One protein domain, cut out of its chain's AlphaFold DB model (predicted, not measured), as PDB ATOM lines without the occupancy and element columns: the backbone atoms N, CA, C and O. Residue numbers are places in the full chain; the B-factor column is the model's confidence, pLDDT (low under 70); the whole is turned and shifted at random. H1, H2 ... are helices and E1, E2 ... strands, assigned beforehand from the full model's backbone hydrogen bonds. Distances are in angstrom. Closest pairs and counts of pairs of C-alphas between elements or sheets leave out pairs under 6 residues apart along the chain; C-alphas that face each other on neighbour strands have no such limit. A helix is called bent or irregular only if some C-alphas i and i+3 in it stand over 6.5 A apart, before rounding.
ATOM      1  N   LEU A   2     -27.703 -29.385   8.958       70.19
ATOM      2  CA  LEU A   2     -26.946 -30.617   8.687       70.19
ATOM      3  C   LEU A   2     -27.897 -31.674   8.119       70.19
ATOM      4  O   LEU A   2     -28.915 -31.973   8.741       70.19
ATOM      5  N   GLY A   3     -27.567 -32.233   6.960       69.44
ATOM      6  CA  GLY A   3     -28.271 -33.363   6.355       69.44
ATOM      7  C   GLY A   3     -27.317 -34.530   6.134       69.44
ATOM      8  O   GLY A   3     -26.140 -34.319   5.863       69.44
ATOM      9  N   SER A   4     -27.795 -35.767   6.235       74.31
ATOM     10  CA  SER A   4     -26.997 -36.952   5.913       74.31
ATOM     11  C   SER A   4     -27.708 -37.830   4.889       74.31
ATOM     12  O   SER A   4     -28.931 -37.968   4.898       74.31
ATOM     13  N   ALA A   5     -26.929 -38.419   3.985       71.56
ATOM     14  CA  ALA A   5     -27.403 -39.377   2.995       71.56
ATOM     15  C   ALA A   5     -26.351 -40.480   2.841       71.56
ATOM     16  O   ALA A   5     -25.318 -40.295   2.193       71.56
ATOM     17  N   GLY A   6     -26.586 -41.628   3.483       78.69
ATOM     18  CA  GLY A   6     -25.617 -42.722   3.529       78.69
ATOM     19  C   GLY A   6     -24.290 -42.276   4.150       78.69
ATOM     20  O   GLY A   6     -24.247 -41.857   5.302       78.69
ATOM     21  N   SER A   7     -23.204 -42.350   3.378       80.00
ATOM     22  CA  SER A   7     -21.855 -41.965   3.814       80.00
ATOM     23  C   SER A   7     -21.497 -40.500   3.552       80.00
ATOM     24  O   SER A   7     -20.317 -40.152   3.570       80.00
ATOM     25  N   ILE A   8     -22.477 -39.651   3.251       86.94
ATOM     26  CA  ILE A   8     -22.265 -38.226   2.995       86.94
ATOM     27  C   ILE A   8     -22.945 -37.420   4.093       86.94
ATOM     28  O   ILE A   8     -24.105 -37.664   4.427       86.94
ATOM     29  N   LEU A   9     -22.215 -36.441   4.618       89.56
ATOM     30  CA  LEU A   9     -22.747 -35.382   5.466       89.56
ATOM     31  C   LEU A   9     -22.742 -34.081   4.662       89.56
ATOM     32  O   LEU A   9     -21.700 -33.689   4.156       89.56
ATOM     33  N   ILE A  10     -23.879 -33.408   4.551       89.38
ATOM     34  CA  ILE A  10     -23.998 -32.093   3.923       89.38
ATOM     35  C   ILE A  10     -24.204 -31.067   5.031       89.38
ATOM     36  O   ILE A  10     -25.169 -31.152   5.793       89.38
ATOM     37  N   SER A  11     -23.291 -30.105   5.116       91.12
ATOM     38  CA  SER A  11     -23.442 -28.904   5.930       91.12
ATOM     39  C   SER A  11     -23.847 -27.752   5.035       91.12
ATOM     40  O   SER A  11     -23.274 -27.595   3.965       91.12
ATOM     41  N   CYS A  12     -24.833 -26.975   5.463       90.06
ATOM     42  CA  CYS A  12     -25.337 -25.811   4.747       90.06
ATOM     43  C   CYS A  12     -25.514 -24.653   5.731       90.06
ATOM     44  O   CYS A  12     -26.145 -24.854   6.775       90.06
ATOM     45  N   ASP A  13     -24.994 -23.475   5.416       88.06
ATOM     46  CA  ASP A  13     -25.290 -22.239   6.135       88.06
ATOM     47  C   ASP A  13     -26.784 -21.895   6.002       88.06
ATOM     48  O   ASP A  13     -27.495 -22.387   5.120       88.06
ATOM     49  N   ASP A  14     -27.311 -21.129   6.952       87.12
ATOM     50  CA  ASP A  14     -28.738 -20.816   7.043       87.12
ATOM     51  C   ASP A  14     -29.217 -19.787   6.007       87.12
ATOM     52  O   ASP A  14     -30.409 -19.742   5.704       87.12
ATOM     53  N   ASP A  15     -28.298 -19.028   5.415       88.62
ATOM     54  CA  ASP A  15     -28.528 -18.041   4.358       88.62
ATOM     55  C   ASP A  15     -28.178 -18.553   2.945       88.62
ATOM     56  O   ASP A  15     -28.194 -17.794   1.969       88.62
ATOM     57  N   ILE A  16     -27.930 -19.859   2.791       91.00
ATOM     58  CA  ILE A  16     -27.755 -20.488   1.479       91.00
ATOM     59  C   ILE A  16     -29.096 -20.970   0.929       91.00
ATOM     60  O   ILE A  16     -29.782 -21.822   1.497       91.00
ATOM     61  N   ILE A  17     -29.446 -20.461  -0.252       88.44
ATOM     62  CA  ILE A  17     -30.614 -20.884  -1.015       88.44
ATOM     63  C   ILE A  17     -30.162 -21.861  -2.100       88.44
ATOM     64  O   ILE A  17     -29.266 -21.573  -2.894       88.44
ATOM     65  N   SER A  18     -30.834 -23.012  -2.164       86.44
ATOM     66  CA  SER A  18     -30.602 -24.057  -3.166       86.44
ATOM     67  C   SER A  18     -31.097 -23.624  -4.555       86.44
ATOM     68  O   SER A  18     -32.119 -24.086  -5.056       86.44
ATOM     69  N   LYS A  19     -30.374 -22.680  -5.157       93.31
ATOM     70  CA  LYS A  19     -30.538 -22.192  -6.527       93.31
ATOM     71  C   LYS A  19     -29.207 -22.362  -7.254       93.31
ATOM     72  O   LYS A  19     -28.375 -21.461  -7.189       93.31
ATOM     73  N   PRO A  20     -28.940 -23.534  -7.851       96.81
ATOM     74  CA  PRO A  20     -27.738 -23.739  -8.642       96.81
ATOM     75  C   PRO A  20     -27.712 -22.790  -9.834       96.81
ATOM     76  O   PRO A  20     -28.688 -22.699 -10.576       96.81
ATOM     77  N   ALA A  21     -26.592 -22.111 -10.034       97.81
ATOM     78  CA  ALA A  21     -26.396 -21.227 -11.171       97.81
ATOM     79  C   ALA A  21     -24.980 -21.333 -11.739       97.81
ATOM     80  O   ALA A  21     -24.038 -21.742 -11.052       97.81
ATOM     81  N   ARG A  22     -24.828 -20.940 -13.003       97.38
ATOM     82  CA  ARG A  22     -23.538 -20.789 -13.689       97.38
ATOM     83  C   ARG A  22     -23.394 -19.377 -14.238       97.38
ATOM     84  O   ARG A  22     -24.380 -18.659 -14.374       97.38
ATOM     85  N   ILE A  23     -22.165 -18.977 -14.553       96.88
ATOM     86  CA  ILE A  23     -21.915 -17.723 -15.274       96.88
ATOM     87  C   ILE A  23     -22.475 -17.861 -16.693       96.88
ATOM     88  O   ILE A  23     -22.190 -18.851 -17.366       96.88
ATOM     89  N   LYS A  24     -23.234 -16.862 -17.157       97.19
ATOM     90  CA  LYS A  24     -23.761 -16.835 -18.529       97.19
ATOM     91  C   LYS A  24     -22.616 -16.894 -19.555       97.19
ATOM     92  O   LYS A  24     -21.645 -16.144 -19.398       97.19
ATOM     93  N   PRO A  25     -22.753 -17.661 -20.656       94.56
ATOM     94  CA  PRO A  25     -21.713 -17.799 -21.679       94.56
ATOM     95  C   PRO A  25     -21.179 -16.465 -22.209       94.56
ATOM     96  O   PRO A  25     -19.976 -16.287 -22.302       94.56
ATOM     97  N   ALA A  26     -22.054 -15.479 -22.435       93.94
ATOM     98  CA  ALA A  26     -21.650 -14.170 -22.953       93.94
ATOM     99  C   ALA A  26     -20.635 -13.432 -22.057       93.94
ATOM    100  O   ALA A  26     -19.725 -12.778 -22.566       93.94
ATOM    101  N   LEU A  27     -20.770 -13.529 -20.725       93.00
ATOM    102  CA  LEU A  27     -19.777 -12.955 -19.813       93.00
ATOM    103  C   LEU A  27     -18.500 -13.797 -19.812       93.00
ATOM    104  O   LEU A  27     -17.404 -13.240 -19.801       93.00
ATOM    105  N   LEU A  28     -18.635 -15.124 -19.823       89.88
ATOM    106  CA  LEU A  28     -17.492 -16.029 -19.829       89.88
ATOM    107  C   LEU A  28     -16.612 -15.817 -21.069       89.88
ATOM    108  O   LEU A  28     -15.405 -15.637 -20.929       89.88
ATOM    109  N   ASP A  29     -17.216 -15.746 -22.251       88.69
ATOM    110  CA  ASP A  29     -16.524 -15.486 -23.513       88.69
ATOM    111  C   ASP A  29     -15.782 -14.143 -23.451       88.69
ATOM    112  O   ASP A  29     -14.581 -14.077 -23.718       88.69
ATOM    113  N   ALA A  30     -16.444 -13.088 -22.962       89.12
ATOM    114  CA  ALA A  30     -15.827 -11.772 -22.789       89.12
ATOM    115  C   ALA A  30     -14.649 -11.770 -21.791       89.12
ATOM    116  O   ALA A  30     -13.702 -10.995 -21.953       89.12
ATOM    117  N   LEU A  31     -14.690 -12.610 -20.748       86.56
ATOM    118  CA  LEU A  31     -13.598 -12.772 -19.780       86.56
ATOM    119  C   LEU A  31     -12.416 -13.555 -20.362       86.56
ATOM    120  O   LEU A  31     -11.266 -13.230 -20.054       86.56
ATOM    121  N   LEU A  32     -12.689 -14.576 -21.177       81.25
ATOM    122  CA  LEU A  32     -11.674 -15.429 -21.797       81.25
ATOM    123  C   LEU A  32     -10.975 -14.734 -22.973       81.25
ATOM    124  O   LEU A  32      -9.762 -14.880 -23.129       81.25
ATOM    125  N   GLU A  33     -11.690 -13.922 -23.756       81.25
ATOM    126  CA  GLU A  33     -11.103 -13.102 -24.827       81.25
ATOM    127  C   GLU A  33     -10.108 -12.065 -24.292       81.25
ATOM    128  O   GLU A  33      -9.087 -11.784 -24.919       81.25
ATOM    129  N   LYS A  34     -10.388 -11.506 -23.111       72.38
ATOM    130  CA  LYS A  34      -9.569 -10.463 -22.481       72.38
ATOM    131  C   LYS A  34      -8.420 -11.006 -21.628       72.38
ATOM    132  O   LYS A  34      -7.701 -10.203 -21.034       72.38
ATOM    133  N   MET A  35      -8.224 -12.327 -21.544       68.56
ATOM    134  CA  MET A  35      -7.148 -12.912 -20.736       68.56
ATOM    135  C   MET A  35      -5.761 -12.525 -21.281       68.56
ATOM    136  O   MET A  35      -5.402 -12.941 -22.390       68.56
ATOM    137  N   PRO A  36      -4.931 -11.802 -20.504       64.06
ATOM    138  CA  PRO A  36      -3.556 -11.518 -20.895       64.06
ATOM    139  C   PRO A  36      -2.770 -12.821 -21.077       64.06
ATOM    140  O   PRO A  36      -2.829 -13.718 -20.236       64.06
ATOM    141  N   SER A  37      -1.972 -12.925 -22.143       60.38
ATOM    142  CA  SER A  37      -1.122 -14.100 -22.392       60.38
ATOM    143  C   SER A  37      -0.107 -14.357 -21.270       60.38
ATOM    144  O   SER A  37       0.204 -15.510 -20.991       60.38
ATOM    145  N   ALA A  38       0.355 -13.302 -20.587       55.41
ATOM    146  CA  ALA A  38       1.256 -13.380 -19.433       55.41
ATOM    147  C   ALA A  38       0.613 -14.009 -18.177       55.41
ATOM    148  O   ALA A  38       1.332 -14.425 -17.267       55.41
ATOM    149  N   ASP A  39      -0.720 -14.113 -18.143       59.72
ATOM    150  CA  ASP A  39      -1.488 -14.720 -17.053       59.72
ATOM    151  C   ASP A  39      -1.976 -16.142 -17.389       59.72
ATOM    152  O   ASP A  39      -2.580 -16.801 -16.549       59.72
ATOM    153  N   LYS A  40      -1.641 -16.673 -18.575       55.50
ATOM    154  CA  LYS A  40      -1.874 -18.078 -18.949       55.50
ATOM    155  C   LYS A  40      -0.769 -18.994 -18.418       55.50
ATOM    156  O   LYS A  40      -0.119 -19.699 -19.190       55.50
ATOM    157  N   LYS A  41      -0.501 -18.979 -17.111       54.91
ATOM    158  CA  LYS A  41       0.292 -20.074 -16.538       54.91
ATOM    159  C   LYS A  41      -0.577 -21.326 -16.504       54.91
ATOM    160  O   LYS A  41      -1.703 -21.277 -16.018       54.91
ATOM    161  N   GLU A  42      -0.047 -22.448 -16.990       44.53
ATOM    162  CA  GLU A  42      -0.618 -23.764 -16.690       44.53
ATOM    163  C   GLU A  42      -0.770 -23.891 -15.167       44.53
ATOM    164  O   GLU A  42       0.213 -23.815 -14.427       44.53
ATOM    165  N   GLY A  43      -2.012 -24.031 -14.699       47.19
ATOM    166  CA  GLY A  43      -2.333 -24.174 -13.279       47.19
ATOM    167  C   GLY A  43      -2.748 -22.896 -12.539       47.19
ATOM    168  O   GLY A  43      -3.028 -23.001 -11.341       47.19
ATOM    169  N   ASP A  44      -2.835 -21.727 -13.199       52.97
ATOM    170  CA  ASP A  44      -3.638 -20.618 -12.658       52.97
ATOM    171  C   ASP A  44      -5.114 -21.066 -12.680       52.97
ATOM    172  O   ASP A  44      -5.634 -21.526 -13.691       52.97
ATOM    173  N   ASP A  45      -5.721 -21.051 -11.497       56.00
ATOM    174  CA  ASP A  45      -6.973 -21.723 -11.140       56.00
ATOM    175  C   ASP A  45      -8.114 -21.414 -12.126       56.00
ATOM    176  O   ASP A  45      -8.431 -20.244 -12.333       56.00
ATOM    177  N   ASP A  46      -8.848 -22.435 -12.588       75.44
ATOM    178  CA  ASP A  46     -10.146 -22.292 -13.288       75.44
ATOM    179  C   ASP A  46     -11.241 -21.666 -12.393       75.44
ATOM    180  O   ASP A  46     -12.435 -21.727 -12.686       75.44
ATOM    181  N   ARG A  47     -10.845 -21.095 -11.252       90.12
ATOM    182  CA  ARG A  47     -11.685 -20.426 -10.278       90.12
ATOM    183  C   ARG A  47     -11.765 -18.941 -10.602       90.12
ATOM    184  O   ARG A  47     -10.774 -18.214 -10.537       90.12
ATOM    185  N   LEU A  48     -12.977 -18.471 -10.839       93.38
ATOM    186  CA  LEU A  48     -13.291 -17.056 -10.954       93.38
ATOM    187  C   LEU A  48     -13.796 -16.507  -9.623       93.38
ATOM    188  O   LEU A  48     -14.614 -17.136  -8.955       93.38
ATOM    189  N   LEU A  49     -13.316 -15.316  -9.268       95.50
ATOM    190  CA  LEU A  49     -13.819 -14.498  -8.171       95.50
ATOM    191  C   LEU A  49     -14.098 -13.087  -8.700       95.50
ATOM    192  O   LEU A  49     -13.189 -12.270  -8.841       95.50
ATOM    193  N   LEU A  50     -15.358 -12.828  -9.037       96.69
ATOM    194  CA  LEU A  50     -15.819 -11.618  -9.717       96.69
ATOM    195  C   LEU A  50     -16.680 -10.795  -8.763       96.69
ATOM    196  O   LEU A  50     -17.681 -11.309  -8.279       96.69
ATOM    197  N   TYR A  51     -16.314  -9.541  -8.506       97.44
ATOM    198  CA  TYR A  51     -17.045  -8.640  -7.608       97.44
ATOM    199  C   TYR A  51     -17.943  -7.692  -8.396       97.44
ATOM    200  O   TYR A  51     -17.520  -7.147  -9.405       97.44
ATOM    201  N   PHE A  52     -19.151  -7.438  -7.907       97.00
ATOM    202  CA  PHE A  52     -20.158  -6.610  -8.565       97.00
ATOM    203  C   PHE A  52     -20.535  -5.423  -7.690       97.00
ATOM    204  O   PHE A  52     -20.537  -5.517  -6.467       97.00
ATOM    205  N   THR A  53     -20.891  -4.297  -8.298       95.00
ATOM    206  CA  THR A  53     -21.297  -3.090  -7.558       95.00
ATOM    207  C   THR A  53     -22.605  -3.278  -6.794       95.00
ATOM    208  O   THR A  53     -22.824  -2.643  -5.763       95.00
ATOM    209  N   ASN A  54     -23.488  -4.143  -7.294       93.81
ATOM    210  CA  ASN A  54     -24.755  -4.472  -6.665       93.81
ATOM    211  C   ASN A  54     -25.225  -5.877  -7.072       93.81
ATOM    212  O   ASN A  54     -24.689  -6.505  -7.988       93.81
ATOM    213  N   ARG A  55     -26.252  -6.349  -6.365       94.62
ATOM    214  CA  ARG A  55     -26.835  -7.679  -6.531       94.62
ATOM    215  C   ARG A  55     -27.562  -7.872  -7.859       94.62
ATOM    216  O   ARG A  55     -27.515  -8.965  -8.398       94.62
ATOM    217  N   GLU A  56     -28.229  -6.844  -8.376       95.19
ATOM    218  CA  GLU A  56     -28.965  -6.913  -9.648       95.19
ATOM    219  C   GLU A  56     -28.007  -7.217 -10.804       95.19
ATOM    220  O   GLU A  56     -28.159  -8.233 -11.477       95.19
ATOM    221  N   ASN A  57     -26.925  -6.442 -10.910       95.12
ATOM    222  CA  ASN A  57     -25.861  -6.660 -11.888       95.12
ATOM    223  C   ASN A  57     -25.250  -8.063 -11.775       95.12
ATOM    224  O   ASN A  57     -24.932  -8.684 -12.784       95.12
ATOM    225  N   LEU A  58     -25.070  -8.568 -10.552       96.69
ATOM    226  CA  LEU A  58     -24.579  -9.925 -10.326       96.69
ATOM    227  C   LEU A  58     -25.574 -10.966 -10.850       96.69
ATOM    228  O   LEU A  58     -25.187 -11.851 -11.614       96.69
ATOM    229  N   LEU A  59     -26.846 -10.864 -10.458       96.00
ATOM    230  CA  LEU A  59     -27.892 -11.812 -10.850       96.00
ATOM    231  C   LEU A  59     -28.125 -11.816 -12.367       96.00
ATOM    232  O   LEU A  59     -28.366 -12.874 -12.942       96.00
ATOM    233  N   ASP A  60     -27.941 -10.678 -13.035       97.31
ATOM    234  CA  ASP A  60     -28.015 -10.573 -14.493       97.31
ATOM    235  C   ASP A  60     -26.896 -11.329 -15.222       97.31
ATOM    236  O   ASP A  60     -27.026 -11.617 -16.417       97.31
ATOM    237  N   THR A  61     -25.814 -11.696 -14.532       97.31
ATOM    238  CA  THR A  61     -24.668 -12.406 -15.124       97.31
ATOM    239  C   THR A  61     -24.645 -13.906 -14.870       97.31
ATOM    240  O   THR A  61     -23.788 -14.602 -15.423       97.31
ATOM    241  N   VAL A  62     -25.600 -14.423 -14.098       97.75
ATOM    242  CA  VAL A  62     -25.754 -15.858 -13.854       97.75
ATOM    243  C   VAL A  62     -27.037 -16.390 -14.479       97.75
ATOM    244  O   VAL A  62     -28.012 -15.664 -14.662       97.75
ATOM    245  N   GLU A  63     -27.041 -17.667 -14.825       97.38
ATOM    246  CA  GLU A  63     -28.238 -18.396 -15.237       97.38
ATOM    247  C   GLU A  63     -28.462 -19.586 -14.309       97.38
ATOM    248  O   GLU A  63     -27.518 -20.310 -13.977       97.38
ATOM    249  N   GLU A  64     -29.705 -19.759 -13.854       97.12
ATOM    250  CA  GLU A  64     -30.086 -20.923 -13.055       97.12
ATOM    251  C   GLU A  64     -29.957 -22.191 -13.906       97.12
ATOM    252  O   GLU A  64     -30.314 -22.213 -15.086       97.12
ATOM    253  N   VAL A  65     -29.443 -23.255 -13.297       97.06
ATOM    254  CA  VAL A  65     -29.256 -24.550 -13.946       97.06
ATOM    255  C   VAL A  65     -29.991 -25.634 -13.175       97.06
ATOM    256  O   VAL A  65     -29.985 -25.663 -11.945       97.06
ATOM    257  N   ASP A  66     -30.606 -26.561 -13.906       95.94
ATOM    258  CA  ASP A  66     -31.242 -27.732 -13.308       95.94
ATOM    259  C   ASP A  66     -30.170 -28.773 -12.956       95.94
ATOM    260  O   ASP A  66     -29.735 -29.570 -13.791       95.94
ATOM    261  N   VAL A  67     -29.677 -28.704 -11.718       95.06
ATOM    262  CA  VAL A  67     -28.668 -29.621 -11.185       95.06
ATOM    263  C   VAL A  67     -29.218 -30.321  -9.954       95.06
ATOM    264  O   VAL A  67     -29.525 -29.699  -8.936       95.06
ATOM    265  N   ASN A  68     -29.236 -31.653  -9.998       94.44
ATOM    266  CA  ASN A  68     -29.408 -32.455  -8.796       94.44
ATOM    267  C   ASN A  68     -28.112 -32.409  -7.967       94.44
ATOM    268  O   ASN A  68     -27.198 -33.208  -8.174       94.44
ATOM    269  N   ILE A  69     -28.046 -31.457  -7.033       92.81
ATOM    270  CA  ILE A  69     -26.874 -31.191  -6.181       92.81
ATOM    271  C   ILE A  69     -26.395 -32.464  -5.470       92.81
ATOM    272  O   ILE A  69     -25.204 -32.774  -5.481       92.81
ATOM    273  N   LEU A  70     -27.318 -33.224  -4.871       92.19
ATOM    274  CA  LEU A  70     -26.979 -34.449  -4.149       92.19
ATOM    275  C   LEU A  70     -26.361 -35.490  -5.089       92.19
ATOM    276  O   LEU A  70     -25.359 -36.111  -4.739       92.19
ATOM    277  N   GLN A  71     -26.932 -35.662  -6.283       93.00
ATOM    278  CA  GLN A  71     -26.389 -36.588  -7.272       93.00
ATOM    279  C   GLN A  71     -25.004 -36.145  -7.757       93.00
ATOM    280  O   GLN A  71     -24.109 -36.983  -7.825       93.00
ATOM    281  N   ALA A  72     -24.788 -34.846  -7.982       93.88
ATOM    282  CA  ALA A  72     -23.479 -34.310  -8.357       93.88
ATOM    283  C   ALA A  72     -22.405 -34.607  -7.290       93.88
ATOM    284  O   ALA A  72     -21.276 -34.978  -7.618       93.88
ATOM    285  N   TYR A  73     -22.758 -34.520  -6.004       94.75
ATOM    286  CA  TYR A  73     -21.859 -34.892  -4.907       94.75
ATOM    287  C   TYR A  73     -21.600 -36.392  -4.831       94.75
ATOM    288  O   TYR A  73     -20.454 -36.812  -4.660       94.75
ATOM    289  N   LEU A  74     -22.644 -37.209  -4.989       92.69
ATOM    290  CA  LEU A  74     -22.513 -38.664  -5.043       92.69
ATOM    291  C   LEU A  74     -21.592 -39.095  -6.189       92.69
ATOM    292  O   LEU A  74     -20.735 -39.950  -5.984       92.69
ATOM    293  N   ASP A  75     -21.727 -38.490  -7.368       93.00
ATOM    294  CA  ASP A  75     -20.923 -38.815  -8.548       93.00
ATOM    295  C   ASP A  75     -19.435 -38.530  -8.340       93.00
ATOM    296  O   ASP A  75     -18.589 -39.345  -8.714       93.00
ATOM    297  N   LEU A  76     -19.102 -37.423  -7.676       93.38
ATOM    298  CA  LEU A  76     -17.723 -37.115  -7.305       93.38
ATOM    299  C   LEU A  76     -17.197 -38.078  -6.232       93.38
ATOM    300  O   LEU A  76     -16.109 -38.628  -6.392       93.38
ATOM    301  N   PHE A  77     -17.965 -38.357  -5.174       93.88
ATOM    302  CA  PHE A  77     -17.518 -39.279  -4.123       93.88
ATOM    303  C   PHE A  77     -17.418 -40.740  -4.566       93.88
ATOM    304  O   PHE A  77     -16.644 -41.483  -3.964       93.88
ATOM    305  N   ARG A  78     -18.115 -41.167  -5.628       90.50
ATOM    306  CA  ARG A  78     -17.923 -42.505  -6.225       90.50
ATOM    307  C   ARG A  78     -16.473 -42.751  -6.643       90.50
ATOM    308  O   ARG A  78     -16.026 -43.891  -6.624       90.50
ATOM    309  N   GLN A  79     -15.708 -41.699  -6.941       88.62
ATOM    310  CA  GLN A  79     -14.279 -41.813  -7.249       88.62
ATOM    311  C   GLN A  79     -13.427 -42.255  -6.050       88.62
ATOM    312  O   GLN A  79     -12.272 -42.638  -6.231       88.62
ATOM    313  N   ASN A  80     -13.973 -42.218  -4.832       90.06
ATOM    314  CA  ASN A  80     -13.305 -42.742  -3.643       90.06
ATOM    315  C   ASN A  80     -13.391 -44.264  -3.534       90.06
ATOM    316  O   ASN A  80     -12.689 -44.828  -2.698       90.06
ATOM    317  N   GLU A  81     -14.273 -44.922  -4.287       84.12
ATOM    318  CA  GLU A  81     -14.530 -46.351  -4.134       84.12
ATOM    319  C   GLU A  81     -13.607 -47.166  -5.044       84.12
ATOM    320  O   GLU A  81     -13.695 -47.124  -6.271       84.12
ATOM    321  N   GLU A  82     -12.707 -47.937  -4.437       80.62
ATOM    322  CA  GLU A  82     -11.897 -48.916  -5.156       80.62
ATOM    323  C   GLU A  82     -12.681 -50.213  -5.402       80.62
ATOM    324  O   GLU A  82     -13.661 -50.534  -4.716       80.62
ATOM    325  N   LYS A  83     -12.195 -51.035  -6.346       71.00
ATOM    326  CA  LYS A  83     -12.673 -52.417  -6.490       71.00
ATOM    327  C   LYS A  83     -12.522 -53.117  -5.130       71.00
ATOM    328  O   LYS A  83     -11.419 -53.166  -4.592       71.00
ATOM    329  N   ASN A  84     -13.621 -53.664  -4.600       74.19
ATOM    330  CA  ASN A  84     -13.766 -54.299  -3.272       74.19
ATOM    331  C   ASN A  84     -14.144 -53.373  -2.096       74.19
ATOM    332  O   ASN A  84     -14.071 -53.805  -0.947       74.19
ATOM    333  N   GLY A  85     -14.568 -52.129  -2.345       74.81
ATOM    334  CA  GLY A  85     -15.121 -51.254  -1.299       74.81
ATOM    335  C   GLY A  85     -14.078 -50.630  -0.365       74.81
ATOM    336  O   GLY A  85     -14.442 -50.057   0.663       74.81
ATOM    337  N   LYS A  86     -12.788 -50.723  -0.716       83.25
ATOM    338  CA  LYS A  86     -11.722 -49.952  -0.067       83.25
ATOM    339  C   LYS A  86     -11.824 -48.477  -0.462       83.25
ATOM    340  O   LYS A  86     -12.281 -48.149  -1.557       83.25
ATOM    341  N   ILE A  87     -11.426 -47.599   0.455       86.38
ATOM    342  CA  ILE A  87     -11.309 -46.162   0.189       86.38
ATOM    343  C   ILE A  87     -10.010 -45.939  -0.588       86.38
ATOM    344  O   ILE A  87      -8.979 -46.475  -0.191       86.38
ATOM    345  N   SER A  88     -10.079 -45.143  -1.657       87.56
ATOM    346  CA  SER A  88      -8.923 -44.722  -2.452       87.56
ATOM    347  C   SER A  88      -7.795 -44.176  -1.578       87.56
ATOM    348  O   SER A  88      -8.061 -43.436  -0.632       87.56
ATOM    349  N   GLU A  89      -6.542 -44.452  -1.949       87.50
ATOM    350  CA  GLU A  89      -5.354 -43.824  -1.340       87.50
ATOM    351  C   GLU A  89      -5.388 -42.286  -1.400       87.50
ATOM    352  O   GLU A  89      -4.814 -41.616  -0.543       87.50
ATOM    353  N   ASN A  90      -6.106 -41.719  -2.379       91.56
ATOM    354  CA  ASN A  90      -6.251 -40.276  -2.560       91.56
ATOM    355  C   ASN A  90      -7.727 -39.851  -2.484       91.56
ATOM    356  O   ASN A  90      -8.307 -39.436  -3.497       91.56
ATOM    357  N   PRO A  91      -8.388 -39.967  -1.321       94.88
ATOM    358  CA  PRO A  91      -9.828 -39.772  -1.236       94.88
ATOM    359  C   PRO A  91     -10.198 -38.291  -1.354       94.88
ATOM    360  O   PRO A  91      -9.548 -37.425  -0.772       94.88
ATOM    361  N   ILE A  92     -11.283 -37.996  -2.061       95.88
ATOM    362  CA  ILE A  92     -11.984 -36.714  -1.998       95.88
ATOM    363  C   ILE A  92     -12.693 -36.652  -0.643       95.88
ATOM    364  O   ILE A  92     -13.596 -37.448  -0.387       95.88
ATOM    365  N   LEU A  93     -12.283 -35.742   0.239       95.75
ATOM    366  CA  LEU A  93     -12.830 -35.663   1.601       95.75
ATOM    367  C   LEU A  93     -13.927 -34.620   1.759       95.75
ATOM    368  O   LEU A  93     -14.782 -34.760   2.634       95.75
ATOM    369  N   TRP A  94     -13.943 -33.614   0.891       96.25
ATOM    370  CA  TRP A  94     -15.046 -32.673   0.806       96.25
ATOM    371  C   TRP A  94     -15.255 -32.166  -0.612       96.25
ATOM    372  O   TRP A  94     -14.349 -32.197  -1.451       96.25
ATOM    373  N   ILE A  95     -16.470 -31.686  -0.848       95.75
ATOM    374  CA  ILE A  95     -16.915 -31.077  -2.091       95.75
ATOM    375  C   ILE A  95     -17.537 -29.728  -1.754       95.75
ATOM    376  O   ILE A  95     -18.470 -29.668  -0.952       95.75
ATOM    377  N   ASN A  96     -17.035 -28.665  -2.378       94.25
ATOM    378  CA  ASN A  96     -17.582 -27.320  -2.247       94.25
ATOM    379  C   ASN A  96     -18.193 -26.862  -3.569       94.25
ATOM    380  O   ASN A  96     -17.513 -26.900  -4.595       94.25
ATOM    381  N   PRO A  97     -19.440 -26.386  -3.572       95.31
ATOM    382  CA  PRO A  97     -19.939 -25.641  -4.695       95.31
ATOM    383  C   PRO A  97     -19.298 -24.261  -4.752       95.31
ATOM    384  O   PRO A  97     -18.708 -23.777  -3.780       95.31
ATOM    385  N   GLY A  98     -19.425 -23.624  -5.912       95.19
ATOM    386  CA  GLY A  98     -19.233 -22.189  -5.982       95.19
ATOM    387  C   GLY A  98     -20.291 -21.449  -5.160       95.19
ATOM    388  O   GLY A  98     -21.263 -22.025  -4.663       95.19
ATOM    389  N   LEU A  99     -20.140 -20.140  -5.079       95.81
ATOM    390  CA  LEU A  99     -21.065 -19.251  -4.398       95.81
ATOM    391  C   LEU A  99     -21.323 -18.015  -5.260       95.81
ATOM    392  O   LEU A  99     -20.403 -17.511  -5.901       95.81
ATOM    393  N   TYR A 100     -22.560 -17.530  -5.274       97.19
ATOM    394  CA  TYR A 100     -22.905 -16.227  -5.834       97.19
ATOM    395  C   TYR A 100     -23.839 -15.454  -4.899       97.19
ATOM    396  O   TYR A 100     -24.603 -16.055  -4.148       97.19
ATOM    397  N   GLY A 101     -23.782 -14.125  -4.937       95.94
ATOM    398  CA  GLY A 101     -24.481 -13.252  -3.989       95.94
ATOM    399  C   GLY A 101     -23.497 -12.646  -2.998       95.94
ATOM    400  O   GLY A 101     -22.415 -12.224  -3.396       95.94
ATOM    401  N   ASP A 102     -23.837 -12.602  -1.712       95.12
ATOM    402  CA  ASP A 102     -22.910 -12.079  -0.701       95.12
ATOM    403  C   ASP A 102     -21.716 -13.031  -0.521       95.12
ATOM    404  O   ASP A 102     -21.892 -14.237  -0.500       95.12
ATOM    405  N   THR A 103     -20.487 -12.555  -0.357       92.50
ATOM    406  CA  THR A 103     -19.324 -13.460  -0.272       92.50
ATOM    407  C   THR A 103     -19.198 -14.201   1.057       92.50
ATOM    408  O   THR A 103     -18.348 -15.081   1.179       92.50
ATOM    409  N   GLY A 104     -19.916 -13.779   2.105       88.81
ATOM    410  CA  GLY A 104     -19.723 -14.252   3.482       88.81
ATOM    411  C   GLY A 104     -18.383 -13.833   4.116       88.81
ATOM    412  O   GLY A 104     -18.225 -13.865   5.341       88.81
ATOM    413  N   MET A 105     -17.426 -13.340   3.321       89.00
ATOM    414  CA  MET A 105     -16.069 -13.020   3.760       89.00
ATOM    415  C   MET A 105     -16.067 -11.909   4.811       89.00
ATOM    416  O   MET A 105     -16.848 -10.963   4.756       89.00
ATOM    417  N   GLY A 106     -15.192 -12.013   5.810       87.38
ATOM    418  CA  GLY A 106     -15.095 -11.021   6.889       87.38
ATOM    419  C   GLY A 106     -14.252  -9.792   6.566       87.38
ATOM    420  O   GLY A 106     -14.163  -8.884   7.391       87.38
ATOM    421  N   SER A 107     -13.600  -9.776   5.407       92.44
ATOM    422  CA  SER A 107     -12.664  -8.729   5.011       92.44
ATOM    423  C   SER A 107     -12.599  -8.591   3.502       92.44
ATOM    424  O   SER A 107     -12.746  -9.588   2.794       92.44
ATOM    425  N   ALA A 108     -12.256  -7.395   3.033       95.50
ATOM    426  CA  ALA A 108     -12.061  -7.135   1.612       95.50
ATOM    427  C   ALA A 108     -10.680  -7.573   1.078       95.50
ATOM    428  O   ALA A 108     -10.501  -7.609  -0.128       95.50
ATOM    429  N   ARG A 109      -9.726  -7.962   1.943       94.50
ATOM    430  CA  ARG A 109      -8.323  -8.281   1.576       94.50
ATOM    431  C   ARG A 109      -8.142  -9.204   0.365       94.50
ATOM    432  O   ARG A 109      -7.155  -9.072  -0.350       94.50
ATOM    433  N   GLY A 110      -9.069 -10.135   0.130       92.50
ATOM    434  CA  GLY A 110      -9.001 -11.058  -1.009       92.50
ATOM    435  C   GLY A 110      -8.974 -10.360  -2.376       92.50
ATOM    436  O   GLY A 110      -8.441 -10.927  -3.326       92.50
ATOM    437  N   THR A 111      -9.480  -9.124  -2.471       95.94
ATOM    438  CA  THR A 111      -9.438  -8.318  -3.703       95.94
ATOM    439  C   THR A 111      -8.018  -7.898  -4.079       95.94
ATOM    440  O   THR A 111      -7.716  -7.767  -5.264       95.94
ATOM    441  N   LEU A 112      -7.118  -7.749  -3.100       97.12
ATOM    442  CA  LEU A 112      -5.732  -7.349  -3.346       97.12
ATOM    443  C   LEU A 112      -4.936  -8.463  -4.038       97.12
ATOM    444  O   LEU A 112      -4.083  -8.173  -4.873       97.12
ATOM    445  N   SER A 113      -5.245  -9.727  -3.742       94.75
ATOM    446  CA  SER A 113      -4.508 -10.901  -4.227       94.75
ATOM    447  C   SER A 113      -5.047 -11.518  -5.520       94.75
ATOM    448  O   SER A 113      -4.604 -12.601  -5.896       94.75
ATOM    449  N   LEU A 114      -6.040 -10.905  -6.174       93.81
ATOM    450  CA  LEU A 114      -6.597 -11.466  -7.406       93.81
ATOM    451  C   LEU A 114      -5.564 -11.448  -8.539       93.81
ATOM    452  O   LEU A 114      -4.814 -10.486  -8.704       93.81
ATOM    453  N   THR A 115      -5.602 -12.482  -9.375       91.75
ATOM    454  CA  THR A 115      -4.823 -12.610 -10.615       91.75
ATOM    455  C   THR A 115      -5.743 -12.951 -11.796       91.75
ATOM    456  O   THR A 115      -6.946 -13.176 -11.610       91.75
ATOM    457  N   GLY A 116      -5.208 -12.949 -13.022       89.50
ATOM    458  CA  GLY A 116      -5.916 -13.413 -14.219       89.50
ATOM    459  C   GLY A 116      -7.226 -12.668 -14.501       89.50
ATOM    460  O   GLY A 116      -7.340 -11.463 -14.261       89.50
ATOM    461  N   SER A 117      -8.242 -13.388 -14.992       90.25
ATOM    462  CA  SER A 117      -9.550 -12.803 -15.343       90.25
ATOM    463  C   SER A 117     -10.257 -12.145 -14.163       90.25
ATOM    464  O   SER A 117     -10.873 -11.098 -14.337       90.25
ATOM    465  N   SER A 118     -10.132 -12.706 -12.958       93.44
ATOM    466  CA  SER A 118     -10.718 -12.132 -11.738       93.44
ATOM    467  C   SER A 118     -10.152 -10.743 -11.450       93.44
ATOM    468  O   SER A 118     -10.885  -9.802 -11.143       93.44
ATOM    469  N   ARG A 119      -8.836 -10.586 -11.621       93.44
ATOM    470  CA  ARG A 119      -8.174  -9.291 -11.493       93.44
ATOM    471  C   ARG A 119      -8.563  -8.331 -12.609       93.44
ATOM    472  O   ARG A 119      -8.882  -7.182 -12.319       93.44
ATOM    473  N   ALA A 120      -8.517  -8.785 -13.860       91.38
ATOM    474  CA  ALA A 120      -8.861  -7.955 -15.012       91.38
ATOM    475  C   ALA A 120     -10.302  -7.435 -14.913       91.38
ATOM    476  O   ALA A 120     -10.577  -6.297 -15.281       91.38
ATOM    477  N   PHE A 121     -11.215  -8.245 -14.369       93.94
ATOM    478  CA  PHE A 121     -12.576  -7.832 -14.055       93.94
ATOM    479  C   PHE A 121     -12.614  -6.773 -12.950       93.94
ATOM    480  O   PHE A 121     -13.188  -5.707 -13.154       93.94
ATOM    481  N   LEU A 122     -11.929  -7.016 -11.824       95.31
ATOM    482  CA  LEU A 122     -11.840  -6.059 -10.717       95.31
ATOM    483  C   LEU A 122     -11.290  -4.693 -11.170       95.31
ATOM    484  O   LEU A 122     -11.761  -3.660 -10.710       95.31
ATOM    485  N   GLN A 123     -10.311  -4.671 -12.077       93.94
ATOM    486  CA  GLN A 123      -9.683  -3.436 -12.561       93.94
ATOM    487  C   GLN A 123     -10.604  -2.549 -13.408       93.94
ATOM    488  O   GLN A 123     -10.296  -1.369 -13.558       93.94
ATOM    489  N   GLN A 124     -11.711  -3.073 -13.946       93.50
ATOM    490  CA  GLN A 124     -12.656  -2.264 -14.728       93.50
ATOM    491  C   GLN A 124     -13.273  -1.139 -13.888       93.50
ATOM    492  O   GLN A 124     -13.553  -0.069 -14.418       93.50
ATOM    493  N   ASP A 125     -13.439  -1.381 -12.585       96.19
ATOM    494  CA  ASP A 125     -13.894  -0.401 -11.600       96.19
ATOM    495  C   ASP A 125     -13.350  -0.762 -10.208       96.19
ATOM    496  O   ASP A 125     -14.076  -1.181  -9.307       96.19
ATOM    497  N   TYR A 126     -12.031  -0.652 -10.026       97.56
ATOM    498  CA  TYR A 126     -11.400  -1.057  -8.765       97.56
ATOM    499  C   TYR A 126     -11.995  -0.316  -7.555       97.56
ATOM    500  O   TYR A 126     -12.275  -0.935  -6.531       97.56
ATOM    501  N   GLU A 127     -12.251   0.990  -7.676       97.00
ATOM    502  CA  GLU A 127     -12.805   1.790  -6.581       97.00
ATOM    503  C   GLU A 127     -14.241   1.387  -6.219       97.00
ATOM    504  O   GLU A 127     -14.556   1.290  -5.030       97.00
ATOM    505  N   GLY A 128     -15.091   1.093  -7.207       95.94
ATOM    506  CA  GLY A 128     -16.455   0.622  -6.965       95.94
ATOM    507  C   GLY A 128     -16.532  -0.816  -6.443       95.94
ATOM    508  O   GLY A 128     -17.478  -1.165  -5.734       95.94
ATOM    509  N   LEU A 129     -15.534  -1.654  -6.748       97.38
ATOM    510  CA  LEU A 129     -15.587  -3.095  -6.486       97.38
ATOM    511  C   LEU A 129     -14.761  -3.560  -5.280       97.38
ATOM    512  O   LEU A 129     -15.117  -4.567  -4.666       97.38
ATOM    513  N   LYS A 130     -13.691  -2.854  -4.891       97.25
ATOM    514  CA  LYS A 130     -12.720  -3.338  -3.884       97.25
ATOM    515  C   LYS A 130     -13.300  -3.627  -2.502       97.25
ATOM    516  O   LYS A 130     -12.703  -4.390  -1.747       97.25
ATOM    517  N   LEU A 131     -14.442  -3.026  -2.161       97.38
ATOM    518  CA  LEU A 131     -15.160  -3.257  -0.901       97.38
ATOM    519  C   LEU A 131     -16.452  -4.060  -1.072       97.38
ATOM    520  O   LEU A 131     -17.118  -4.333  -0.071       97.38
ATOM    521  N   SER A 132     -16.812  -4.439  -2.299       96.31
ATOM    522  CA  SER A 132     -18.058  -5.150  -2.547       96.31
ATOM    523  C   SER A 132     -18.079  -6.506  -1.843       96.31
ATOM    524  O   SER A 132     -17.055  -7.179  -1.671       96.31
ATOM    525  N   ARG A 133     -19.276  -6.906  -1.419       95.81
ATOM    526  CA  ARG A 133     -19.559  -8.278  -0.997       95.81
ATOM    527  C   ARG A 133     -20.402  -9.033  -2.005       95.81
ATOM    528  O   ARG A 133     -20.525 -10.232  -1.832       95.81
ATOM    529  N   GLU A 134     -20.953  -8.382  -3.020       96.62
ATOM    530  CA  GLU A 134     -21.674  -9.077  -4.083       96.62
ATOM    531  C   GLU A 134     -20.622  -9.681  -5.018       96.62
ATOM    532  O   GLU A 134     -19.905  -8.946  -5.698       96.62
ATOM    533  N   ALA A 135     -20.464 -11.003  -5.015       97.06
ATOM    534  CA  ALA A 135     -19.497 -11.672  -5.873       97.06
ATOM    535  C   ALA A 135     -19.981 -13.022  -6.395       97.06
ATOM    536  O   ALA A 135     -20.815 -13.685  -5.785       97.06
ATOM    537  N   ILE A 136     -19.384 -13.448  -7.503       97.19
ATOM    538  CA  ILE A 136     -19.416 -14.825  -7.989       97.19
ATOM    539  C   ILE A 136     -18.058 -15.445  -7.683       97.19
ATOM    540  O   ILE A 136     -17.030 -14.900  -8.066       97.19
ATOM    541  N   ASN A 137     -18.060 -16.586  -7.006       95.44
ATOM    542  CA  ASN A 137     -16.896 -17.381  -6.657       95.44
ATOM    543  C   ASN A 137     -17.118 -18.820  -7.137       95.44
ATOM    544  O   ASN A 137     -17.768 -19.596  -6.441       95.44
ATOM    545  N   ILE A 138     -16.633 -19.184  -8.319       94.12
ATOM    546  CA  ILE A 138     -17.013 -20.441  -8.979       94.12
ATOM    547  C   ILE A 138     -15.843 -21.031  -9.762       94.12
ATOM    548  O   ILE A 138     -15.016 -20.286 -10.281       94.12
ATOM    549  N   HIS A 139     -15.777 -22.357  -9.867       93.12
ATOM    550  CA  HIS A 139     -14.905 -23.015 -10.836       93.12
ATOM    551  C   HIS A 139     -15.627 -23.155 -12.179       93.12
ATOM    552  O   HIS A 139     -16.809 -23.474 -12.214       93.12
ATOM    553  N   LEU A 140     -14.930 -22.939 -13.291       91.00
ATOM    554  CA  LEU A 140     -15.517 -23.077 -14.630       91.00
ATOM    555  C   LEU A 140     -15.794 -24.532 -15.011       91.00
ATOM    556  O   LEU A 140     -16.637 -24.806 -15.863       91.00
ATOM    557  N   GLN A 141     -15.077 -25.460 -14.384       91.44
ATOM    558  CA  GLN A 141     -15.256 -26.895 -14.537       91.44
ATOM    559  C   GLN A 141     -15.138 -27.572 -13.176       91.44
ATOM    560  O   GLN A 141     -14.431 -27.094 -12.282       91.44
ATOM    561  N   SER A 142     -15.812 -28.712 -13.021       92.75
ATOM    562  CA  SER A 142     -15.710 -29.483 -11.789       92.75
ATOM    563  C   SER A 142     -14.266 -29.947 -11.609       92.75
ATOM    564  O   SER A 142     -13.732 -30.696 -12.423       92.75
ATOM    565  N   THR A 143     -13.625 -29.470 -10.547       92.19
ATOM    566  CA  THR A 143     -12.179 -29.556 -10.354       92.19
ATOM    567  C   THR A 143     -11.874 -30.388  -9.119       92.19
ATOM    568  O   THR A 143     -12.420 -30.132  -8.050       92.19
ATOM    569  N   ILE A 144     -10.954 -31.347  -9.228       93.69
ATOM    570  CA  ILE A 144     -10.382 -32.042  -8.071       93.69
ATOM    571  C   ILE A 144      -8.989 -31.475  -7.820       93.69
ATOM    572  O   ILE A 144      -8.167 -31.406  -8.729       93.69
ATOM    573  N   SER A 145      -8.708 -31.075  -6.584       91.50
ATOM    574  CA  SER A 145      -7.463 -30.402  -6.230       91.50
ATOM    575  C   SER A 145      -6.905 -30.879  -4.895       91.50
ATOM    576  O   SER A 145      -7.625 -31.363  -4.026       91.50
ATOM    577  N   THR A 146      -5.605 -30.678  -4.708       91.06
ATOM    578  CA  THR A 146      -4.910 -30.866  -3.428       91.06
ATOM    579  C   THR A 146      -4.959 -29.620  -2.538       91.06
ATOM    580  O   THR A 146      -4.414 -29.646  -1.432       91.06
ATOM    581  N   LYS A 147      -5.618 -28.545  -2.999       87.44
ATOM    582  CA  LYS A 147      -5.792 -27.280  -2.273       87.44
ATOM    583  C   LYS A 147      -6.440 -27.482  -0.903       87.44
ATOM    584  O   LYS A 147      -7.320 -28.316  -0.726       87.44
ATOM    585  N   THR A 148      -6.004 -26.665   0.050       86.31
ATOM    586  CA  THR A 148      -6.430 -26.689   1.458       86.31
ATOM    587  C   THR A 148      -7.626 -25.783   1.745       86.31
ATOM    588  O   THR A 148      -8.169 -25.832   2.845       86.31
ATOM    589  N   ASN A 149      -8.026 -24.937   0.789       84.88
ATOM    590  CA  ASN A 149      -9.061 -23.937   1.013       84.88
ATOM    591  C   ASN A 149     -10.443 -24.588   1.161       84.88
ATOM    592  O   ASN A 149     -10.951 -25.220   0.235       84.88
ATOM    593  N   LEU A 150     -11.065 -24.381   2.315       90.88
ATOM    594  CA  LEU A 150     -12.435 -24.777   2.606       90.88
ATOM    595  C   LEU A 150     -13.214 -23.517   2.992       90.88
ATOM    596  O   LEU A 150     -12.824 -22.799   3.909       90.88
ATOM    597  N   MET A 151     -14.299 -23.257   2.266       87.19
ATOM    598  CA  MET A 151     -15.256 -22.188   2.548       87.19
ATOM    599  C   MET A 151     -16.617 -22.852   2.755       87.19
ATOM    600  O   MET A 151     -17.248 -23.269   1.783       87.19
ATOM    601  N   GLY A 152     -17.003 -23.024   4.017       80.88
ATOM    602  CA  GLY A 152     -18.006 -23.981   4.480       80.88
ATOM    603  C   GLY A 152     -19.466 -23.598   4.244       80.88
ATOM    604  O   GLY A 152     -20.278 -23.865   5.113       80.88
ATOM    605  N   THR A 153     -19.799 -22.998   3.098       84.69
ATOM    606  CA  THR A 153     -21.159 -22.493   2.817       84.69
ATOM    607  C   THR A 153     -22.177 -23.615   2.633       84.69
ATOM    608  O   THR A 153     -23.059 -23.796   3.458       84.69
ATOM    609  N   GLN A 154     -22.044 -24.427   1.583       92.94
ATOM    610  CA  GLN A 154     -22.762 -25.694   1.454       92.94
ATOM    611  C   GLN A 154     -21.792 -26.816   1.095       92.94
ATOM    612  O   GLN A 154     -21.630 -27.166  -0.069       92.94
ATOM    613  N   THR A 155     -21.143 -27.402   2.088       94.38
ATOM    614  CA  THR A 155     -20.111 -28.416   1.872       94.38
ATOM    615  C   THR A 155     -20.655 -29.821   2.067       94.38
ATOM    616  O   THR A 155     -21.276 -30.127   3.086       94.38
ATOM    617  N   ALA A 156     -20.351 -30.716   1.127       95.56
ATOM    618  CA  ALA A 156     -20.517 -32.148   1.333       95.56
ATOM    619  C   ALA A 156     -19.206 -32.763   1.831       95.56
ATOM    620  O   ALA A 156     -18.153 -32.550   1.237       95.56
ATOM    621  N   PHE A 157     -19.270 -33.557   2.892       95.06
ATOM    622  CA  PHE A 157     -18.144 -34.245   3.511       95.06
ATOM    623  C   PHE A 157     -18.260 -35.754   3.325       95.06
ATOM    624  O   PHE A 157     -19.340 -36.340   3.472       95.06
ATOM    625  N   TYR A 158     -17.124 -36.393   3.056       93.75
ATOM    626  CA  TYR A 158     -17.026 -37.842   2.976       93.75
ATOM    627  C   TYR A 158     -16.985 -38.452   4.380       93.75
ATOM    628  O   TYR A 158     -15.935 -38.550   5.012       93.75
ATOM    629  N   ASN A 159     -18.133 -38.906   4.872       89.56
ATOM    630  CA  ASN A 159     -18.311 -39.384   6.242       89.56
ATOM    631  C   ASN A 159     -17.949 -40.877   6.420       89.56
ATOM    632  O   ASN A 159     -18.594 -41.586   7.190       89.56
ATOM    633  N   LYS A 160     -16.932 -41.384   5.700       90.50
ATOM    634  CA  LYS A 160     -16.314 -42.706   5.975       90.50
ATOM    635  C   LYS A 160     -14.964 -42.602   6.689       90.50
ATOM    636  O   LYS A 160     -14.397 -43.629   7.054       90.50
ATOM    637  N   VAL A 161     -14.453 -41.388   6.890       91.12
ATOM    638  CA  VAL A 161     -13.275 -41.094   7.716       91.12
ATOM    639  C   VAL A 161     -13.542 -39.832   8.541       91.12
ATOM    640  O   VAL A 161     -14.319 -38.981   8.099       91.12
ATOM    641  N   PRO A 162     -12.930 -39.677   9.727       93.19
ATOM    642  CA  PRO A 162     -13.082 -38.453  10.500       93.19
ATOM    643  C   PRO A 162     -12.327 -37.309   9.816       93.19
ATOM    644  O   PRO A 162     -11.119 -37.386   9.644       93.19
ATOM    645  N   ILE A 163     -13.011 -36.222   9.471       93.94
ATOM    646  CA  ILE A 163     -12.359 -34.954   9.096       93.94
ATOM    647  C   ILE A 163     -11.927 -34.187  10.350       93.94
ATOM    648  O   ILE A 163     -12.424 -34.484  11.438       93.94
ATOM    649  N   ALA A 164     -11.037 -33.200  10.233       95.31
ATOM    650  CA  ALA A 164     -10.717 -32.345  11.372       95.31
ATOM    651  C   ALA A 164     -11.992 -31.629  11.879       95.31
ATOM    652  O   ALA A 164     -12.766 -31.106  11.076       95.31
ATOM    653  N   PRO A 165     -12.255 -31.604  13.197       95.25
ATOM    654  CA  PRO A 165     -13.375 -30.857  13.743       95.25
ATOM    655  C   PRO A 165     -13.153 -29.355  13.548       95.25
ATOM    656  O   PRO A 165     -12.023 -28.860  13.612       95.25
ATOM    657  N   PHE A 166     -14.241 -28.613  13.368       95.00
ATOM    658  CA  PHE A 166     -14.199 -27.154  13.355       95.00
ATOM    659  C   PHE A 166     -13.868 -26.626  14.752       95.00
ATOM    660  O   PHE A 166     -14.332 -27.157  15.764       95.00
ATOM    661  N   MET A 167     -13.065 -25.564  14.818       94.88
ATOM    662  CA  MET A 167     -12.828 -24.870  16.081       94.88
ATOM    663  C   MET A 167     -14.148 -24.234  16.559       94.88
ATOM    664  O   MET A 167     -14.814 -23.569  15.771       94.88
ATOM    665  N   PRO A 168     -14.541 -24.389  17.836       88.81
ATOM    666  CA  PRO A 168     -15.863 -23.968  18.314       88.81
ATOM    667  C   PRO A 168     -15.996 -22.451  18.538       88.81
ATOM    668  O   PRO A 168     -16.980 -21.997  19.118       88.81
ATOM    669  N   TYR A 169     -14.991 -21.657  18.160       89.62
ATOM    670  CA  TYR A 169     -14.953 -20.226  18.430       89.62
ATOM    671  C   TYR A 169     -14.247 -19.449  17.316       89.62
ATOM    672  O   TYR A 169     -13.176 -19.840  16.854       89.62
ATOM    673  N   GLY A 170     -14.803 -18.284  16.983       88.62
ATOM    674  CA  GLY A 170     -14.184 -17.302  16.094       88.62
ATOM    675  C   GLY A 170     -14.598 -17.433  14.628       88.62
ATOM    676  O   GLY A 170     -15.555 -18.117  14.282       88.62
ATOM    677  N   ARG A 171     -13.880 -16.710  13.763       90.44
ATOM    678  CA  ARG A 171     -14.013 -16.772  12.297       90.44
ATOM    679  C   ARG A 171     -12.886 -17.608  11.709       90.44
ATOM    680  O   ARG A 171     -11.918 -17.845  12.408       90.44
ATOM    681  N   GLY A 172     -12.990 -17.993  10.434       90.75
ATOM    682  CA  GLY A 172     -11.915 -18.706   9.725       90.75
ATOM    683  C   GLY A 172     -11.747 -20.163  10.164       90.75
ATOM    684  O   GLY A 172     -10.685 -20.751   9.969       90.75
ATOM    685  N   ILE A 173     -12.770 -20.738  10.799       94.69
ATOM    686  CA  ILE A 173     -12.745 -22.105  11.331       94.69
ATOM    687  C   ILE A 173     -12.764 -23.156  10.212       94.69
ATOM    688  O   ILE A 173     -12.159 -24.216  10.360       94.69
ATOM    689  N   ASP A 174     -13.378 -22.823   9.074       94.56
ATOM    690  CA  ASP A 174     -13.426 -23.669   7.882       94.56
ATOM    691  C   ASP A 174     -12.037 -23.880   7.291       94.56
ATOM    692  O   ASP A 174     -11.630 -25.013   7.048       94.56
ATOM    693  N   GLY A 175     -11.279 -22.790   7.135       94.88
ATOM    694  CA  GLY A 175      -9.908 -22.834   6.634       94.88
ATOM    695  C   GLY A 175      -9.010 -23.703   7.512       94.88
ATOM    696  O   GLY A 175      -8.262 -24.527   6.990       94.88
ATOM    697  N   LEU A 176      -9.139 -23.585   8.841       96.62
ATOM    698  CA  LEU A 176      -8.389 -24.423   9.780       96.62
ATOM    699  C   LEU A 176      -8.772 -25.899   9.654       96.62
ATOM    700  O   LEU A 176      -7.886 -26.747   9.573       96.62
ATOM    701  N   SER A 177     -10.069 -26.202   9.596       95.94
ATOM    702  CA  SER A 177     -10.557 -27.571   9.413       95.94
ATOM    703  C   SER A 177     -10.070 -28.181   8.090       95.94
ATOM    704  O   SER A 177      -9.516 -29.285   8.079       95.94
ATOM    705  N   GLY A 178     -10.191 -27.447   6.979       95.12
ATOM    706  CA  GLY A 178      -9.729 -27.885   5.662       95.12
ATOM    707  C   GLY A 178      -8.220 -28.128   5.629       95.12
ATOM    708  O   GLY A 178      -7.771 -29.196   5.205       95.12
ATOM    709  N   LEU A 179      -7.430 -27.184   6.155       95.81
ATOM    710  CA  LEU A 179      -5.978 -27.309   6.270       95.81
ATOM    711  C   LEU A 179      -5.580 -28.536   7.097       95.81
ATOM    712  O   LEU A 179      -4.801 -29.361   6.623       95.81
ATOM    713  N   LEU A 180      -6.109 -28.673   8.316       96.56
ATOM    714  CA  LEU A 180      -5.761 -29.788   9.193       96.56
ATOM    715  C   LEU A 180      -6.174 -31.123   8.585       96.56
ATOM    716  O   LEU A 180      -5.399 -32.069   8.640       96.56
ATOM    717  N   THR A 181      -7.336 -31.200   7.937       95.25
ATOM    718  CA  THR A 181      -7.761 -32.427   7.256       95.25
ATOM    719  C   THR A 181      -6.771 -32.823   6.154       95.25
ATOM    720  O   THR A 181      -6.421 -33.998   6.058       95.25
ATOM    721  N   ARG A 182      -6.233 -31.870   5.373       92.75
ATOM    722  CA  ARG A 182      -5.156 -32.170   4.405       92.75
ATOM    723  C   ARG A 182      -3.880 -32.649   5.082       92.75
ATOM    724  O   ARG A 182      -3.261 -33.583   4.596       92.75
ATOM    725  N   LEU A 183      -3.485 -32.012   6.179       94.50
ATOM    726  CA  LEU A 183      -2.260 -32.370   6.893       94.50
ATOM    727  C   LEU A 183      -2.358 -33.741   7.585       94.50
ATOM    728  O   LEU A 183      -1.365 -34.456   7.675       94.50
ATOM    729  N   ILE A 184      -3.551 -34.111   8.054       95.19
ATOM    730  CA  ILE A 184      -3.854 -35.419   8.651       95.19
ATOM    731  C   ILE A 184      -3.946 -36.505   7.572       95.19
ATOM    732  O   ILE A 184      -3.513 -37.632   7.798       95.19
ATOM    733  N   TYR A 185      -4.472 -36.168   6.393       93.62
ATOM    734  CA  TYR A 185      -4.596 -37.075   5.253       93.62
ATOM    735  C   TYR A 185      -3.843 -36.527   4.035       93.62
ATOM    736  O   TYR A 185      -4.501 -36.033   3.118       93.62
ATOM    737  N   PRO A 186      -2.502 -36.619   3.960       91.31
ATOM    738  CA  PRO A 186      -1.706 -35.956   2.918       91.31
ATOM    739  C   PRO A 186      -2.139 -36.278   1.481       91.31
ATOM    740  O   PRO A 186      -2.223 -35.372   0.652       91.31
ATOM    741  N   GLY A 187      -2.546 -37.523   1.203       91.56
ATOM    742  CA  GLY A 187      -3.067 -37.949  -0.107       91.56
ATOM    743  C   GLY A 187      -4.489 -37.474  -0.438       91.56
ATOM    744  O   GLY A 187      -4.927 -37.566  -1.583       91.56
ATOM    745  N   SER A 188      -5.244 -36.950   0.533       93.94
ATOM    746  CA  SER A 188      -6.624 -36.517   0.285       93.94
ATOM    747  C   SER A 188      -6.752 -35.379  -0.734       93.94
ATOM    748  O   SER A 188      -5.802 -34.690  -1.101       93.94
ATOM    749  N   ARG A 189      -7.964 -35.189  -1.239       95.25
ATOM    750  CA  ARG A 189      -8.300 -34.176  -2.232       95.25
ATOM    751  C   ARG A 189      -9.580 -33.456  -1.823       95.25
ATOM    752  O   ARG A 189     -10.394 -33.978  -1.060       95.25
ATOM    753  N   ALA A 190      -9.752 -32.262  -2.359       95.12
ATOM    754  CA  ALA A 190     -10.997 -31.516  -2.355       95.12
ATOM    755  C   ALA A 190     -11.580 -31.535  -3.768       95.12
ATOM    756  O   ALA A 190     -10.817 -31.520  -4.738       95.12
ATOM    757  N   ALA A 191     -12.902 -31.528  -3.892       95.06
ATOM    758  CA  ALA A 191     -13.551 -31.246  -5.164       95.06
ATOM    759  C   ALA A 191     -14.312 -29.919  -5.112       95.06
ATOM    760  O   ALA A 191     -14.821 -29.510  -4.067       95.06
ATOM    761  N   TYR A 192     -14.396 -29.265  -6.261       94.75
ATOM    762  CA  TYR A 192     -15.115 -28.019  -6.466       94.75
ATOM    763  C   TYR A 192     -16.046 -28.196  -7.654       94.75
ATOM    764  O   TYR A 192     -15.611 -28.730  -8.672       94.75
ATOM    765  N   THR A 193     -17.314 -27.808  -7.537       95.25
ATOM    766  CA  THR A 193     -18.271 -27.977  -8.644       95.25
ATOM    767  C   THR A 193     -18.232 -26.810  -9.623       95.25
ATOM    768  O   THR A 193     -17.784 -25.714  -9.292       95.25
ATOM    769  N   ASP A 194     -18.763 -27.047 -10.821       94.75
ATOM    770  CA  ASP A 194     -18.915 -26.044 -11.885       94.75
ATOM    771  C   ASP A 194     -20.202 -25.208 -11.800       94.75
ATOM    772  O   ASP A 194     -20.549 -24.480 -12.728       94.75
ATOM    773  N   PHE A 195     -20.947 -25.353 -10.708       96.50
ATOM    774  CA  PHE A 195     -22.111 -24.544 -10.371       96.50
ATOM    775  C   PHE A 195     -21.883 -23.854  -9.029       96.50
ATOM    776  O   PHE A 195     -21.138 -24.346  -8.172       96.50
ATOM    777  N   ALA A 196     -22.551 -22.722  -8.850       96.94
ATOM    778  CA  ALA A 196     -22.571 -21.953  -7.622       96.94
ATOM    779  C   ALA A 196     -23.959 -21.965  -6.983       96.94
ATOM    780  O   ALA A 196     -24.961 -22.145  -7.672       96.94
ATOM    781  N   LEU A 197     -24.014 -21.758  -5.671       96.81
ATOM    782  CA  LEU A 197     -25.261 -21.611  -4.926       96.81
ATOM    783  C   LEU A 197     -25.453 -20.180  -4.454       96.81
ATOM    784  O   LEU A 197     -24.482 -19.454  -4.224       96.81
ATOM    785  N   TYR A 198     -26.717 -19.792  -4.312       96.19
ATOM    786  CA  TYR A 198     -27.058 -18.438  -3.928       96.19
ATOM    787  C   TYR A 198     -26.882 -18.238  -2.427       96.19
ATOM    788  O   TYR A 198     -27.527 -18.915  -1.629       96.19
ATOM    789  N   HIS A 199     -26.057 -17.273  -2.049       95.25
ATOM    790  CA  HIS A 199     -25.907 -16.822  -0.676       95.25
ATOM    791  C   HIS A 199     -26.678 -15.517  -0.487       95.25
ATOM    792  O   HIS A 199     -26.290 -14.439  -0.958       95.25
ATOM    793  N   ALA A 200     -27.833 -15.656   0.155       91.81
ATOM    794  CA  ALA A 200     -28.849 -14.633   0.278       91.81
ATOM    795  C   ALA A 200     -28.690 -13.890   1.602       91.81
ATOM    796  O   ALA A 200     -29.295 -14.243   2.607       91.81
ATOM    797  N   SER A 201     -27.905 -12.816   1.599       84.88
ATOM    798  CA  SER A 201     -27.864 -11.920   2.752       84.88
ATOM    799  C   SER A 201     -29.023 -10.922   2.750       84.88
ATOM    800  O   SER A 201     -29.519 -10.514   1.689       84.88
ATOM    801  N   ASP A 202     -29.400 -10.474   3.947       80.00
ATOM    802  CA  ASP A 202     -30.349  -9.379   4.152       80.00
ATOM    803  C   ASP A 202     -29.768  -8.058   3.614       80.00
ATOM    804  O   ASP A 202     -29.045  -7.329   4.298       80.00
ATOM    805  N   GLY A 203     -30.090  -7.756   2.355       78.94
ATOM    806  CA  GLY A 203     -29.701  -6.530   1.661       78.94
ATOM    807  C   GLY A 203     -28.258  -6.495   1.143       78.94
ATOM    808  O   GLY A 203     -27.453  -7.400   1.360       78.94
ATOM    809  N   THR A 204     -27.941  -5.419   0.423       78.31
ATOM    810  CA  THR A 204     -26.595  -5.167  -0.107       78.31
ATOM    811  C   THR A 204     -25.684  -4.690   1.015       78.31
ATOM    812  O   THR A 204     -25.978  -3.705   1.699       78.31
ATOM    813  N   ARG A 205     -24.546  -5.363   1.192       86.88
ATOM    814  CA  ARG A 205     -23.549  -5.034   2.216       86.88
ATOM    815  C   ARG A 205     -22.204  -4.759   1.551       86.88
ATOM    816  O   ARG A 205     -21.817  -5.460   0.626       86.88
ATOM    817  N   ASN A 206     -21.450  -3.808   2.093       93.25
ATOM    818  CA  ASN A 206     -20.041  -3.615   1.749       93.25
ATOM    819  C   ASN A 206     -19.153  -4.011   2.924       93.25
ATOM    820  O   ASN A 206     -19.545  -3.919   4.091       93.25
ATOM    821  N   ASN A 207     -17.936  -4.445   2.617       94.12
ATOM    822  CA  ASN A 207     -16.912  -4.626   3.628       94.12
ATOM    823  C   ASN A 207     -16.495  -3.257   4.191       94.12
ATOM    824  O   ASN A 207     -16.351  -2.297   3.430       94.12
ATOM    825  N   PRO A 208     -16.257  -3.133   5.511       94.56
ATOM    826  CA  PRO A 208     -15.739  -1.889   6.067       94.56
ATOM    827  C   PRO A 208     -14.381  -1.561   5.443       94.56
ATOM    828  O   PRO A 208     -13.518  -2.440   5.385       94.56
TER     829      PRO A 208
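Overview. This is residues 2 to 208 of the 346 residues of an uncharacterized protein of Treponema sp (UniProt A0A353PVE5). One strongly twisted, branched sheet is built round two long parallel strands side by side, E6 and E10; on one side of E6, E9 followed by E2 and E1 lies beside one half of it and E7 followed by E4 beside the other, while E8 and E3, with E5 beyond E3, lie beside E10 on its side away from E6. H3 packs on E6, E9 and E10, H2 covers E7, H4 lies beside the edge strand E4, and H5 only grazes the sheet. The 207 printed residues include five named helices and ten named strands, in the order E1 E2 E3 H1 E4 H2 E5 H3 E6 H4 E7 E8 E9 H5 E10. The class is mixed, helices and strands; the whole is compact, with a radius of gyration of the C-alphas of 17.2 A and spans of 53 by 38 by 33 A.

Arrangement. E1, residues 2 to 5, and E2, residues 8 to 12, form an antiparallel hairpin, with N 3 and O 10 2.9 A apart, within hydrogen-bond range. E9, residues 154 to 158, is antiparallel to E2, with N 11 and O 155 at 2.9 A. E3, residues 16 to 23, bends by 72 degrees at residue 19; it is antiparallel to E5, residues 62 to 64 (N 22 and O 63, 2.9 A), and to E10, residues 189 to 199 (N 21 and O 196, 2.9 A). H1, residues 25 to 33, grazes the sheet and only just touches residues 117 to 121 of H4, residues 116 to 129, with 3 pairs of C-alphas within 8 A, the closest Leu 31 and Ser 117 at 6.0 A. E4, residues 47 to 52, is antiparallel to E7, residues 134 to 139 (N 50 and O 136, 2.8 A). H4 stands at the sheet's level; its closest C-alpha pair with E4 is Ser 118 and Leu 49, 5.3 A. H2, residues 55 to 59, is over E7 at a height over the sheet of 7.6 A. H3, residues 69 to 80, is on the sheet, its Asn 80 closest to Ile 92 of E6, residues 92 to 102, with C-alphas 6.4 A apart. E6 is parallel to E10 at 25 degrees (N 98 and O 195, 2.9 A), with E7 (N 99 and O 137, 2.8 A) and E9 (N 95 and O 156, 2.8 A) antiparallel on its other side. E8, residues 143 to 145, is antiparallel to E10 (N 145 and O 190, 2.8 A). H5, residues 173 to 184, grazes the sheet with residues 178 to 182. Every O i to N i+4 pair is within hydrogen-bond range in H1, H2 and H5, against 6 of 8 in H3 and 6 of 10 in H4, which is irregular: C-alphas 124 and 127 are 9.1 A apart.

Along the chain. E1 begins at C-alpha 2, (-26.946, -30.617, 8.687). E6 is 27.0 A long, E10 24.8 A, and H3 18.0 A. E10 bends by 80 degrees at residue 195 and ends at C-alpha 199, (-25.907, -16.822, -0.676).

Size, cuts and confidence. The C-alphas farthest apart, Asn 84 and Glu 127, are 56.2 A apart. The printed part has no cut; H1 to E4, H3 to E6, E6 to H4 and E9 to H5 are long links. The mean pLDDT of the printed part is 89.8; residue 3 and residues 35 to 45 are under 70.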